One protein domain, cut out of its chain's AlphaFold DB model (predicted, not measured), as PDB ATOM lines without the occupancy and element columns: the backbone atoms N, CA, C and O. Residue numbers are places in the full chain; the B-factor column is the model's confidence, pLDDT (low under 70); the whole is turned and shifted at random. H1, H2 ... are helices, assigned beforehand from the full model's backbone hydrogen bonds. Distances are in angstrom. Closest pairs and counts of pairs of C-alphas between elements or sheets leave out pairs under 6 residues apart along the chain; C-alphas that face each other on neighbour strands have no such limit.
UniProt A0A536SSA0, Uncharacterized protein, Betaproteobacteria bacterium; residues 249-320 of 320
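This is residues 249 to 320 of the 320 residues of an uncharacterized protein of Betaproteobacteria bacterium (UniProt A0A536SSA0). An open, loosely built frame of three helices: H1 has the short H2 at its last end, turned as at a corner, and the long H3 begins beside H1 and leads away from it as an arm. Residues 302 to 320, of which 302 to 315 belong to H3, stick out free, while residues 285 to 293 fold back from the end of H2 to the start of H3. The printed part has 72 residues with three named helices in the order H1, H2, H3 and no named strand; its class is all helix. The whole is loose, with a radius of gyration of the C-alphas of 15.7 A, and spans 43 by 35 by 21 A.

After residues 249 to 258, H1 runs from residue 259 to 274. H2, residues 276 to 284, is close to H1 but not clearly touching it; their closest C-alphas, of Ile 273 and Arg 279, are 5.9 A apart. Their lines are about perpendicular, at 75 degrees. H3, residues 294 to 315, only just touches H1, with 3 pairs of C-alphas within 8 A, through residue 294 alone and residues 262 to 266 of H1. The closest C-alphas there, of Asn 266 and Pro 294, are 7.0 A apart, and the lines are about perpendicular, at 82 degrees. H2 and H3 are apart. In H1, H2 and H3 every O i to N i+4 pair is within hydrogen-bond range.

H1 is 22.2 A long and begins at C-alpha 259, (26.190, 16.452, -29.415). H2 measures 12.0 A from first to last C-alpha. H3 measures 31.2 A, from C-alpha 294 at (20.223, 9.740, -32.365) to C-alpha 315 at (-3.111, 10.585, -53.045).

The two C-alphas farthest apart, of Pro 276 and Gly 316, are 43.3 A apart. The printed part has no cut and ends at residue 320, the chain's last. The link from H1 to H2 is tight, that from H2 to H3 short. Mean pLDDT of the printed part is 86.9; residues 287, 319 and 320 are under 70.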
ATOM      1  N   LEU A 249       7.378   7.428 -33.126       80.69
ATOM      2  CA  LEU A 249       7.351   8.330 -31.974       80.69
ATOM      3  C   LEU A 249       8.768   8.518 -31.433       80.69
ATOM      4  O   LEU A 249       9.485   7.545 -31.200       80.69
ATOM      5  N   GLY A 250       9.163   9.765 -31.188       87.06
ATOM      6  CA  GLY A 250      10.458  10.075 -30.596       87.06
ATOM      7  C   GLY A 250      10.555  11.502 -30.080       87.06
ATOM      8  O   GLY A 250       9.584  12.258 -30.102       87.06
ATOM      9  N   ALA A 251      11.737  11.850 -29.574       89.94
ATOM     10  CA  ALA A 251      12.024  13.162 -29.013       89.94
ATOM     11  C   ALA A 251      12.899  13.974 -29.971       89.94
ATOM     12  O   ALA A 251      13.894  13.471 -30.491       89.94
ATOM     13  N   LEU A 252      12.545  15.243 -30.155       92.25
ATOM     14  CA  LEU A 252      13.307  16.205 -30.945       92.25
ATOM     15  C   LEU A 252      13.915  17.266 -30.028       92.25
ATOM     16  O   LEU A 252      13.382  17.575 -28.959       92.25
ATOM     17  N   VAL A 253      15.036  17.833 -30.460       93.88
ATOM     18  CA  VAL A 253      15.717  18.943 -29.788       93.88
ATOM     19  C   VAL A 253      15.944  20.085 -30.781       93.88
ATOM     20  O   VAL A 253      15.978  19.832 -31.986       93.88
ATOM     21  N   PRO A 254      16.117  21.337 -30.316       96.12
ATOM     22  CA  PRO A 254      16.425  22.454 -31.202       96.12
ATOM     23  C   PRO A 254      17.666  22.195 -32.064       96.12
ATOM     24  O   PRO A 254      18.652  21.605 -31.601       96.12
ATOM     25  N   ALA A 255      17.639  22.690 -33.301       93.25
ATOM     26  CA  ALA A 255      18.794  22.645 -34.190       93.25
ATOM     27  C   ALA A 255      20.011  23.325 -33.539       93.25
ATOM     28  O   ALA A 255      19.887  24.362 -32.889       93.25
ATOM     29  N   GLY A 256      21.190  22.719 -33.694       93.19
ATOM     30  CA  GLY A 256      22.432  23.208 -33.086       93.19
ATOM     31  C   GLY A 256      22.650  22.794 -31.625       93.19
ATOM     32  O   GLY A 256      23.651  23.195 -31.035       93.19
ATOM     33  N   THR A 257      21.769  21.979 -31.031       96.00
ATOM     34  CA  THR A 257      22.019  21.403 -29.698       96.00
ATOM     35  C   THR A 257      23.346  20.618 -29.700       96.00
ATOM     36  O   THR A 257      23.510  19.725 -30.534       96.00
ATOM     37  N   PRO A 258      24.295  20.901 -28.782       97.12
ATOM     38  CA  PRO A 258      25.577  20.199 -28.719       97.12
ATOM     39  C   PRO A 258      25.424  18.679 -28.609       97.12
ATOM     40  O   PRO A 258      24.619  18.190 -27.811       97.12
ATOM     41  N   ARG A 259      26.251  17.927 -29.351       94.56
ATOM     42  CA  ARG A 259      26.190  16.452 -29.415       94.56
ATOM     43  C   ARG A 259      26.248  15.786 -28.042       94.56
ATOM     44  O   ARG A 259      25.530  14.825 -27.801       94.56
ATOM     45  N   GLU A 260      27.038  16.325 -27.118       96.06
ATOM     46  CA  GLU A 260      27.131  15.791 -25.755       96.06
ATOM     47  C   GLU A 260      25.808  15.879 -24.981       96.06
ATOM     48  O   GLU A 260      25.486  14.989 -24.192       96.06
ATOM     49  N   ILE A 261      25.022  16.937 -25.202       97.38
ATOM     50  CA  ILE A 261      23.701  17.092 -24.580       97.38
ATOM     51  C   ILE A 261      22.726  16.096 -25.205       97.38
ATOM     52  O   ILE A 261      21.986  15.436 -24.478       97.38
ATOM     53  N   VAL A 262      22.766  15.935 -26.531       96.69
ATOM     54  CA  VAL A 262      21.949  14.942 -27.246       96.69
ATOM     55  C   VAL A 262      22.248  13.531 -26.746       96.69
ATOM     56  O   VAL A 262      21.321  12.797 -26.416       96.69
ATOM     57  N   ALA A 263      23.526  13.175 -26.599       95.50
ATOM     58  CA  ALA A 263      23.945  11.875 -26.084       95.50
ATOM     59  C   ALA A 263      23.443  11.634 -24.650       95.50
ATOM     60  O   ALA A 263      22.893  10.574 -24.357       95.50
ATOM     61  N   LYS A 264      23.555  12.634 -23.763       96.56
ATOM     62  CA  LYS A 264      23.034  12.545 -22.386       96.56
ATOM     63  C   LYS A 264      21.514  12.373 -22.348       96.56
ATOM     64  O   LYS A 264      21.014  11.567 -21.564       96.56
ATOM     65  N   LEU A 265      20.779  13.109 -23.184       96.31
ATOM     66  CA  LEU A 265      19.323  12.991 -23.283       96.31
ATOM     67  C   LEU A 265      18.909  11.625 -23.831       96.31
ATOM     68  O   LEU A 265      18.040  10.985 -23.246       96.31
ATOM     69  N   ASN A 266      19.556  11.156 -24.901       96.19
ATOM     70  CA  ASN A 266      19.305   9.833 -25.466       96.19
ATOM     71  C   ASN A 266      19.549   8.739 -24.418       96.19
ATOM     72  O   ASN A 266      18.650   7.942 -24.175       96.19
ATOM     73  N   ALA A 267      20.687   8.766 -23.717       96.00
ATOM     74  CA  ALA A 267      20.983   7.799 -22.661       96.00
ATOM     75  C   ALA A 267      19.907   7.789 -21.559       96.00
ATOM     76  O   ALA A 267      19.462   6.722 -21.135       96.00
ATOM     77  N   GLY A 268      19.440   8.967 -21.129       95.75
ATOM     78  CA  GLY A 268      18.355   9.084 -20.151       95.75
ATOM     79  C   GLY A 268      17.018   8.533 -20.656       95.75
ATOM     80  O   GLY A 268      16.328   7.827 -19.923       95.75
ATOM     81  N   ILE A 269      16.663   8.810 -21.914       93.56
ATOM     82  CA  ILE A 269      15.436   8.307 -22.549       93.56
ATOM     83  C   ILE A 269      15.494   6.785 -22.701       93.56
ATOM     84  O   ILE A 269      14.540   6.101 -22.339       93.56
ATOM     85  N   VAL A 270      16.616   6.244 -23.178       94.00
ATOM     86  CA  VAL A 270      16.833   4.798 -23.323       94.00
ATOM     87  C   VAL A 270      16.719   4.102 -21.969       94.00
ATOM     88  O   VAL A 270      16.017   3.098 -21.856       94.00
ATOM     89  N   ALA A 271      17.340   4.654 -20.923       93.75
ATOM     90  CA  ALA A 271      17.227   4.119 -19.568       93.75
ATOM     91  C   ALA A 271      15.776   4.134 -19.056       93.75
ATOM     92  O   ALA A 271      15.315   3.140 -18.499       93.75
ATOM     93  N   ALA A 272      15.040   5.227 -19.284       91.69
ATOM     94  CA  ALA A 272      13.643   5.341 -18.872       91.69
ATOM     95  C   ALA A 272      12.730   4.358 -19.620       91.69
ATOM     96  O   ALA A 272      11.896   3.707 -19.000       91.69
ATOM     97  N   ILE A 273      12.899   4.217 -20.936       89.75
ATOM     98  CA  ILE A 273      12.108   3.302 -21.768       89.75
ATOM     99  C   ILE A 273      12.363   1.835 -21.390       89.75
ATOM    100  O   ILE A 273      11.436   1.026 -21.403       89.75
ATOM    101  N   ASN A 274      13.602   1.498 -21.031       89.75
ATOM    102  CA  ASN A 274      13.974   0.147 -20.616       89.75
ATOM    103  C   ASN A 274      13.575  -0.186 -19.171       89.75
ATOM    104  O   ASN A 274      13.662  -1.350 -18.780       89.75
ATOM    105  N   ALA A 275      13.116   0.791 -18.381       93.31
ATOM    106  CA  ALA A 275      12.563   0.519 -17.061       93.31
ATOM    107  C   ALA A 275      11.284  -0.339 -17.201       93.31
ATOM    108  O   ALA A 275      10.386   0.055 -17.953       93.31
ATOM    109  N   PRO A 276      11.159  -1.475 -16.482       89.81
ATOM    110  CA  PRO A 276      10.035  -2.405 -16.645       89.81
ATOM    111  C   PRO A 276       8.665  -1.731 -16.547       89.81
ATOM    112  O   PRO A 276       7.828  -1.892 -17.425       89.81
ATOM    113  N   GLU A 277       8.482  -0.860 -15.553       90.81
ATOM    114  CA  GLU A 277       7.227  -0.133 -15.324       90.81
ATOM    115  C   GLU A 277       6.808   0.757 -16.505       90.81
ATOM    116  O   GLU A 277       5.616   0.949 -16.757       90.81
ATOM    117  N   ILE A 278       7.776   1.337 -17.222       89.38
ATOM    118  CA  ILE A 278       7.514   2.156 -18.409       89.38
ATOM    119  C   ILE A 278       7.247   1.250 -19.603       89.38
ATOM    120  O   ILE A 278       6.283   1.476 -20.336       89.38
ATOM    121  N   ARG A 279       8.054   0.203 -19.776       84.81
ATOM    122  CA  ARG A 279       7.892  -0.764 -20.860       84.81
ATOM    123  C   ARG A 279       6.517  -1.430 -20.823       84.81
ATOM    124  O   ARG A 279       5.850  -1.471 -21.853       84.81
ATOM    125  N   ASP A 280       6.062  -1.858 -19.651       84.25
ATOM    126  CA  ASP A 280       4.759  -2.503 -19.465       84.25
ATOM    127  C   ASP A 280       3.603  -1.552 -19.797       84.25
ATOM    128  O   ASP A 280       2.646  -1.937 -20.473       84.25
ATOM    129  N   LYS A 281       3.716  -0.274 -19.410       83.94
ATOM    130  CA  LYS A 281       2.742   0.761 -19.792       83.94
ATOM    131  C   LYS A 281       2.708   0.982 -21.304       83.94
ATOM    132  O   LYS A 281       1.625   1.065 -21.876       83.94
ATOM    133  N   MET A 282       3.869   1.044 -21.959       81.12
ATOM    134  CA  MET A 282       3.956   1.228 -23.414       81.12
ATOM    135  C   MET A 282       3.371   0.037 -24.181       81.12
ATOM    136  O   MET A 282       2.600   0.230 -25.123       81.12
ATOM    137  N   VAL A 283       3.656  -1.193 -23.737       78.06
ATOM    138  CA  VAL A 283       3.035  -2.410 -24.285       78.06
ATOM    139  C   VAL A 283       1.521  -2.391 -24.065       78.06
ATOM    140  O   VAL A 283       0.769  -2.729 -24.978       78.06
ATOM    141  N   GLY A 284       1.053  -1.924 -22.902       74.06
ATOM    142  CA  GLY A 284      -0.370  -1.723 -22.618       74.06
ATOM    143  C   GLY A 284      -1.063  -0.765 -23.593       74.06
ATOM    144  O   GLY A 284      -2.247  -0.938 -23.888       74.06
ATOM    145  N   PHE A 285      -0.325   0.193 -24.159       73.69
ATOM    146  CA  PHE A 285      -0.813   1.078 -25.217       73.69
ATOM    147  C   PHE A 285      -0.744   0.481 -26.627       73.69
ATOM    148  O   PHE A 285      -1.131   1.133 -27.594       73.69
ATOM    149  N   GLY A 286      -0.294  -0.763 -26.775       70.31
ATOM    150  CA  GLY A 286      -0.135  -1.389 -28.083       70.31
ATOM    151  C   GLY A 286       1.092  -0.907 -28.852       70.31
ATOM    152  O   GLY A 286       1.213  -1.204 -30.036       70.31
ATOM    153  N   VAL A 287       1.998  -0.172 -28.198       69.75
ATOM    154  CA  VAL A 287       3.184   0.402 -28.837       69.75
ATOM    155  C   VAL A 287       4.342  -0.587 -28.747       69.75
ATOM    156  O   VAL A 287       4.730  -1.029 -27.663       69.75
ATOM    157  N   GLY A 288       4.924  -0.925 -29.898       70.25
ATOM    158  CA  GLY A 288       6.190  -1.648 -29.956       70.25
ATOM    159  C   GLY A 288       7.326  -0.756 -29.462       70.25
ATOM    160  O   GLY A 288       7.651   0.249 -30.088       70.25
ATOM    161  N   VAL A 289       7.941  -1.116 -28.337       73.00
ATOM    162  CA  VAL A 289       9.053  -0.346 -27.776       73.00
ATOM    163  C   VAL A 289      10.356  -0.721 -28.477       73.00
ATOM    164  O   VAL A 289      10.799  -1.867 -28.397       73.00
ATOM    165  N   ARG A 290      10.995   0.263 -29.115       77.12
ATOM    166  CA  ARG A 290      12.360   0.161 -29.639       77.12
ATOM    167  C   ARG A 290      13.155   1.392 -29.222       77.12
ATOM    168  O   ARG A 290      12.670   2.512 -29.334       77.12
ATOM    169  N   THR A 291      14.379   1.174 -28.764       85.25
ATOM    170  CA  THR A 291      15.363   2.234 -28.531       85.25
ATOM    171  C   THR A 291      16.313   2.313 -29.720       85.25
ATOM    172  O   THR A 291      16.600   1.286 -30.333       85.25
ATOM    173  N   SER A 292      16.801   3.508 -30.035       89.44
ATOM    174  CA  SER A 292      17.759   3.745 -31.119       89.44
ATOM    175  C   SER A 292      18.801   4.781 -30.706       89.44
ATOM    176  O   SER A 292      18.631   5.497 -29.709       89.44
ATOM    177  N   THR A 293      19.859   4.897 -31.500       93.81
ATOM    178  CA  THR A 293      20.778   6.038 -31.418       93.81
ATOM    179  C   THR A 293      20.131   7.303 -32.011       93.81
ATOM    180  O   THR A 293      19.134   7.207 -32.744       93.81
ATOM    181  N   PRO A 294      20.651   8.507 -31.703       93.19
ATOM    182  CA  PRO A 294      20.223   9.740 -32.365       93.19
ATOM    183  C   PRO A 294      20.378   9.687 -33.890       93.19
ATOM    184  O   PRO A 294      19.505  10.163 -34.610       93.19
ATOM    185  N   GLU A 295      21.455   9.077 -34.384       93.06
ATOM    186  CA  GLU A 295      21.758   8.956 -35.812       93.06
ATOM    187  C   GLU A 295      20.786   8.005 -36.522       93.06
ATOM    188  O   GLU A 295      20.276   8.320 -37.597       93.06
ATOM    189  N   GLU A 296      20.473   6.865 -35.902       92.44
ATOM    190  CA  GLU A 296      19.453   5.936 -36.402       92.44
ATOM    191  C   GLU A 296      18.067   6.589 -36.436       92.44
ATOM    192  O   GLU A 296      17.290   6.356 -37.364       92.44
ATOM    193  N   PHE A 297      17.754   7.417 -35.434       92.06
ATOM    194  CA  PHE A 297      16.489   8.142 -35.389       92.06
ATOM    195  C   PHE A 297      16.409   9.227 -36.474       92.06
ATOM    196  O   PHE A 297      15.371   9.342 -37.123       92.06
ATOM    197  N   ASP A 298      17.492   9.970 -36.729       90.88
ATOM    198  CA  ASP A 298      17.556  10.940 -37.836       90.88
ATOM    199  C   ASP A 298      17.336  10.251 -39.191       90.88
ATOM    200  O   ASP A 298      16.521  10.700 -39.999       90.88
ATOM    201  N   ALA A 299      17.988   9.107 -39.416       92.75
ATOM    202  CA  ALA A 299      17.805   8.318 -40.631       92.75
ATOM    203  C   ALA A 299      16.352   7.828 -40.792       92.75
ATOM    204  O   ALA A 299      15.779   7.939 -41.877       92.75
ATOM    205  N   ALA A 300      15.732   7.338 -39.714       89.25
ATOM    206  CA  ALA A 300      14.335   6.907 -39.728       89.25
ATOM    207  C   ALA A 300      13.367   8.070 -40.011       89.25
ATOM    208  O   ALA A 300      12.448   7.920 -40.814       89.25
ATOM    209  N   MET A 301      13.597   9.240 -39.409       90.69
ATOM    210  CA  MET A 301      12.802  10.449 -39.652       90.69
ATOM    211  C   MET A 301      12.878  10.900 -41.115       90.69
ATOM    212  O   MET A 301      11.853  11.243 -41.704       90.69
ATOM    213  N   ARG A 302      14.069  10.863 -41.728       90.81
ATOM    214  CA  ARG A 302      14.242  11.175 -43.159       90.81
ATOM    215  C   ARG A 302      13.494  10.186 -44.050       90.81
ATOM    216  O   ARG A 302      12.804  10.609 -44.974       90.81
ATOM    217  N   ALA A 303      13.577   8.892 -43.743       89.50
ATOM    218  CA  ALA A 303      12.862   7.862 -44.489       89.50
ATOM    219  C   ALA A 303      11.333   8.025 -44.390       89.50
ATOM    220  O   ALA A 303      10.642   7.938 -45.406       89.50
ATOM    221  N   GLU A 304      10.799   8.324 -43.199       87.88
ATOM    222  CA  GLU A 304       9.370   8.615 -43.019       87.88
ATOM    223  C   GLU A 304       8.952   9.868 -43.798       87.88
ATOM    224  O   GLU A 304       7.928   9.852 -44.484       87.88
ATOM    225  N   TYR A 305       9.761  10.931 -43.765       88.00
ATOM    226  CA  TYR A 305       9.498  12.148 -44.534       88.00
ATOM    227  C   TYR A 305       9.393  11.859 -46.038       88.00
ATOM    228  O   TYR A 305       8.426  12.260 -46.687       88.00
ATOM    229  N   GLU A 306      10.345  11.110 -46.598       89.50
ATOM    230  CA  GLU A 306      10.318  10.721 -48.011       89.50
ATOM    231  C   GLU A 306       9.121   9.824 -48.353       89.50
ATOM    232  O   GLU A 306       8.505   9.995 -49.411       89.50
ATOM    233  N   LYS A 307       8.773   8.886 -47.461       84.44
ATOM    234  CA  LYS A 307       7.606   8.007 -47.607       84.44
ATOM    235  C   LYS A 307       6.325   8.830 -47.708       84.44
ATOM    236  O   LYS A 307       5.598   8.710 -48.696       84.44
ATOM    237  N   TYR A 308       6.059   9.703 -46.738       84.94
ATOM    238  CA  TYR A 308       4.832  10.501 -46.737       84.94
ATOM    239  C   TYR A 308       4.809  11.553 -47.844       84.94
ATOM    240  O   TYR A 308       3.754  11.765 -48.437       84.94
ATOM    241  N   ALA A 309       5.948  12.147 -48.210       85.94
ATOM    242  CA  ALA A 309       6.015  13.069 -49.344       85.94
ATOM    243  C   ALA A 309       5.577  12.398 -50.659       85.94
ATOM    244  O   ALA A 309       4.876  13.011 -51.465       85.94
ATOM    245  N   LYS A 310       5.953  11.129 -50.874       85.19
ATOM    246  CA  LYS A 310       5.469  10.335 -52.014       85.19
ATOM    247  C   LYS A 310       3.973  10.042 -51.890       85.19
ATOM    248  O   LYS A 310       3.248  10.232 -52.861       85.19
ATOM    249  N   LEU A 311       3.503   9.638 -50.709       82.19
ATOM    250  CA  LEU A 311       2.091   9.310 -50.482       82.19
ATOM    251  C   LEU A 311       1.159  10.507 -50.688       82.19
ATOM    252  O   LEU A 311       0.138  10.348 -51.344       82.19
ATOM    253  N   VAL A 312       1.513  11.696 -50.194       81.62
ATOM    254  CA  VAL A 312       0.724  12.927 -50.390       81.62
ATOM    255  C   VAL A 312       0.620  13.279 -51.875       81.62
ATOM    256  O   VAL A 312      -0.461  13.604 -52.361       81.62
ATOM    257  N   LYS A 313       1.723  13.156 -52.625       82.19
ATOM    258  CA  LYS A 313       1.721  13.384 -54.079       82.19
ATOM    259  C   LYS A 313       0.842  12.377 -54.820       82.19
ATOM    260  O   LYS A 313       0.125  12.769 -55.732       82.19
ATOM    261  N   LEU A 314       0.904  11.102 -54.436       78.25
ATOM    262  CA  LEU A 314       0.122  10.033 -55.061       78.25
ATOM    263  C   LEU A 314      -1.369  10.115 -54.720       78.25
ATOM    264  O   LEU A 314      -2.199   9.828 -55.576       78.25
ATOM    265  N   SER A 315      -1.717  10.495 -53.490       77.75
ATOM    266  CA  SER A 315      -3.111  10.585 -53.045       77.75
ATOM    267  C   SER A 315      -3.816  11.851 -53.526       77.75
ATOM    268  O   SER A 315      -5.042  11.911 -53.494       77.75
ATOM    269  N   GLY A 316      -3.059  12.875 -53.933       78.88
ATOM    270  CA  GLY A 316      -3.602  14.196 -54.247       78.88
ATOM    271  C   GLY A 316      -4.131  14.944 -53.019       78.88
ATOM    272  O   GLY A 316      -4.830  15.944 -53.182       78.88
ATOM    273  N   ALA A 317      -3.816  14.472 -51.807       77.12
ATOM    274  CA  ALA A 317      -4.230  15.112 -50.565       77.12
ATOM    275  C   ALA A 317      -3.671  16.539 -50.474       77.12
ATOM    276  O   ALA A 317      -2.512  16.800 -50.807       77.12
ATOM    277  N   LYS A 318      -4.505  17.462 -49.997       73.50
ATOM    278  CA  LYS A 318      -4.158  18.864 -49.754       73.50
ATOM    279  C   LYS A 318      -4.504  19.203 -48.313       73.50
ATOM    280  O   LYS A 318      -5.443  18.628 -47.773       73.50
ATOM    281  N   LEU A 319      -3.727  20.106 -47.721       68.00
ATOM    282  CA  LEU A 319      -4.128  20.763 -46.486       68.00
ATOM    283  C   LEU A 319      -5.216  21.775 -46.863       68.00
ATOM    284  O   LEU A 319      -4.978  22.629 -47.720       68.00
ATOM    285  N   ASP A 320      -6.399  21.589 -46.307       52.62
ATOM    286  CA  ASP A 320      -7.562  22.469 -46.394       52.62
ATOM    287  C   ASP A 320      -7.477  23.658 -45.421       52.62
ATOM    288  O   ASP A 320      -6.885  23.512 -44.324       52.62
TER     289      ASP A 320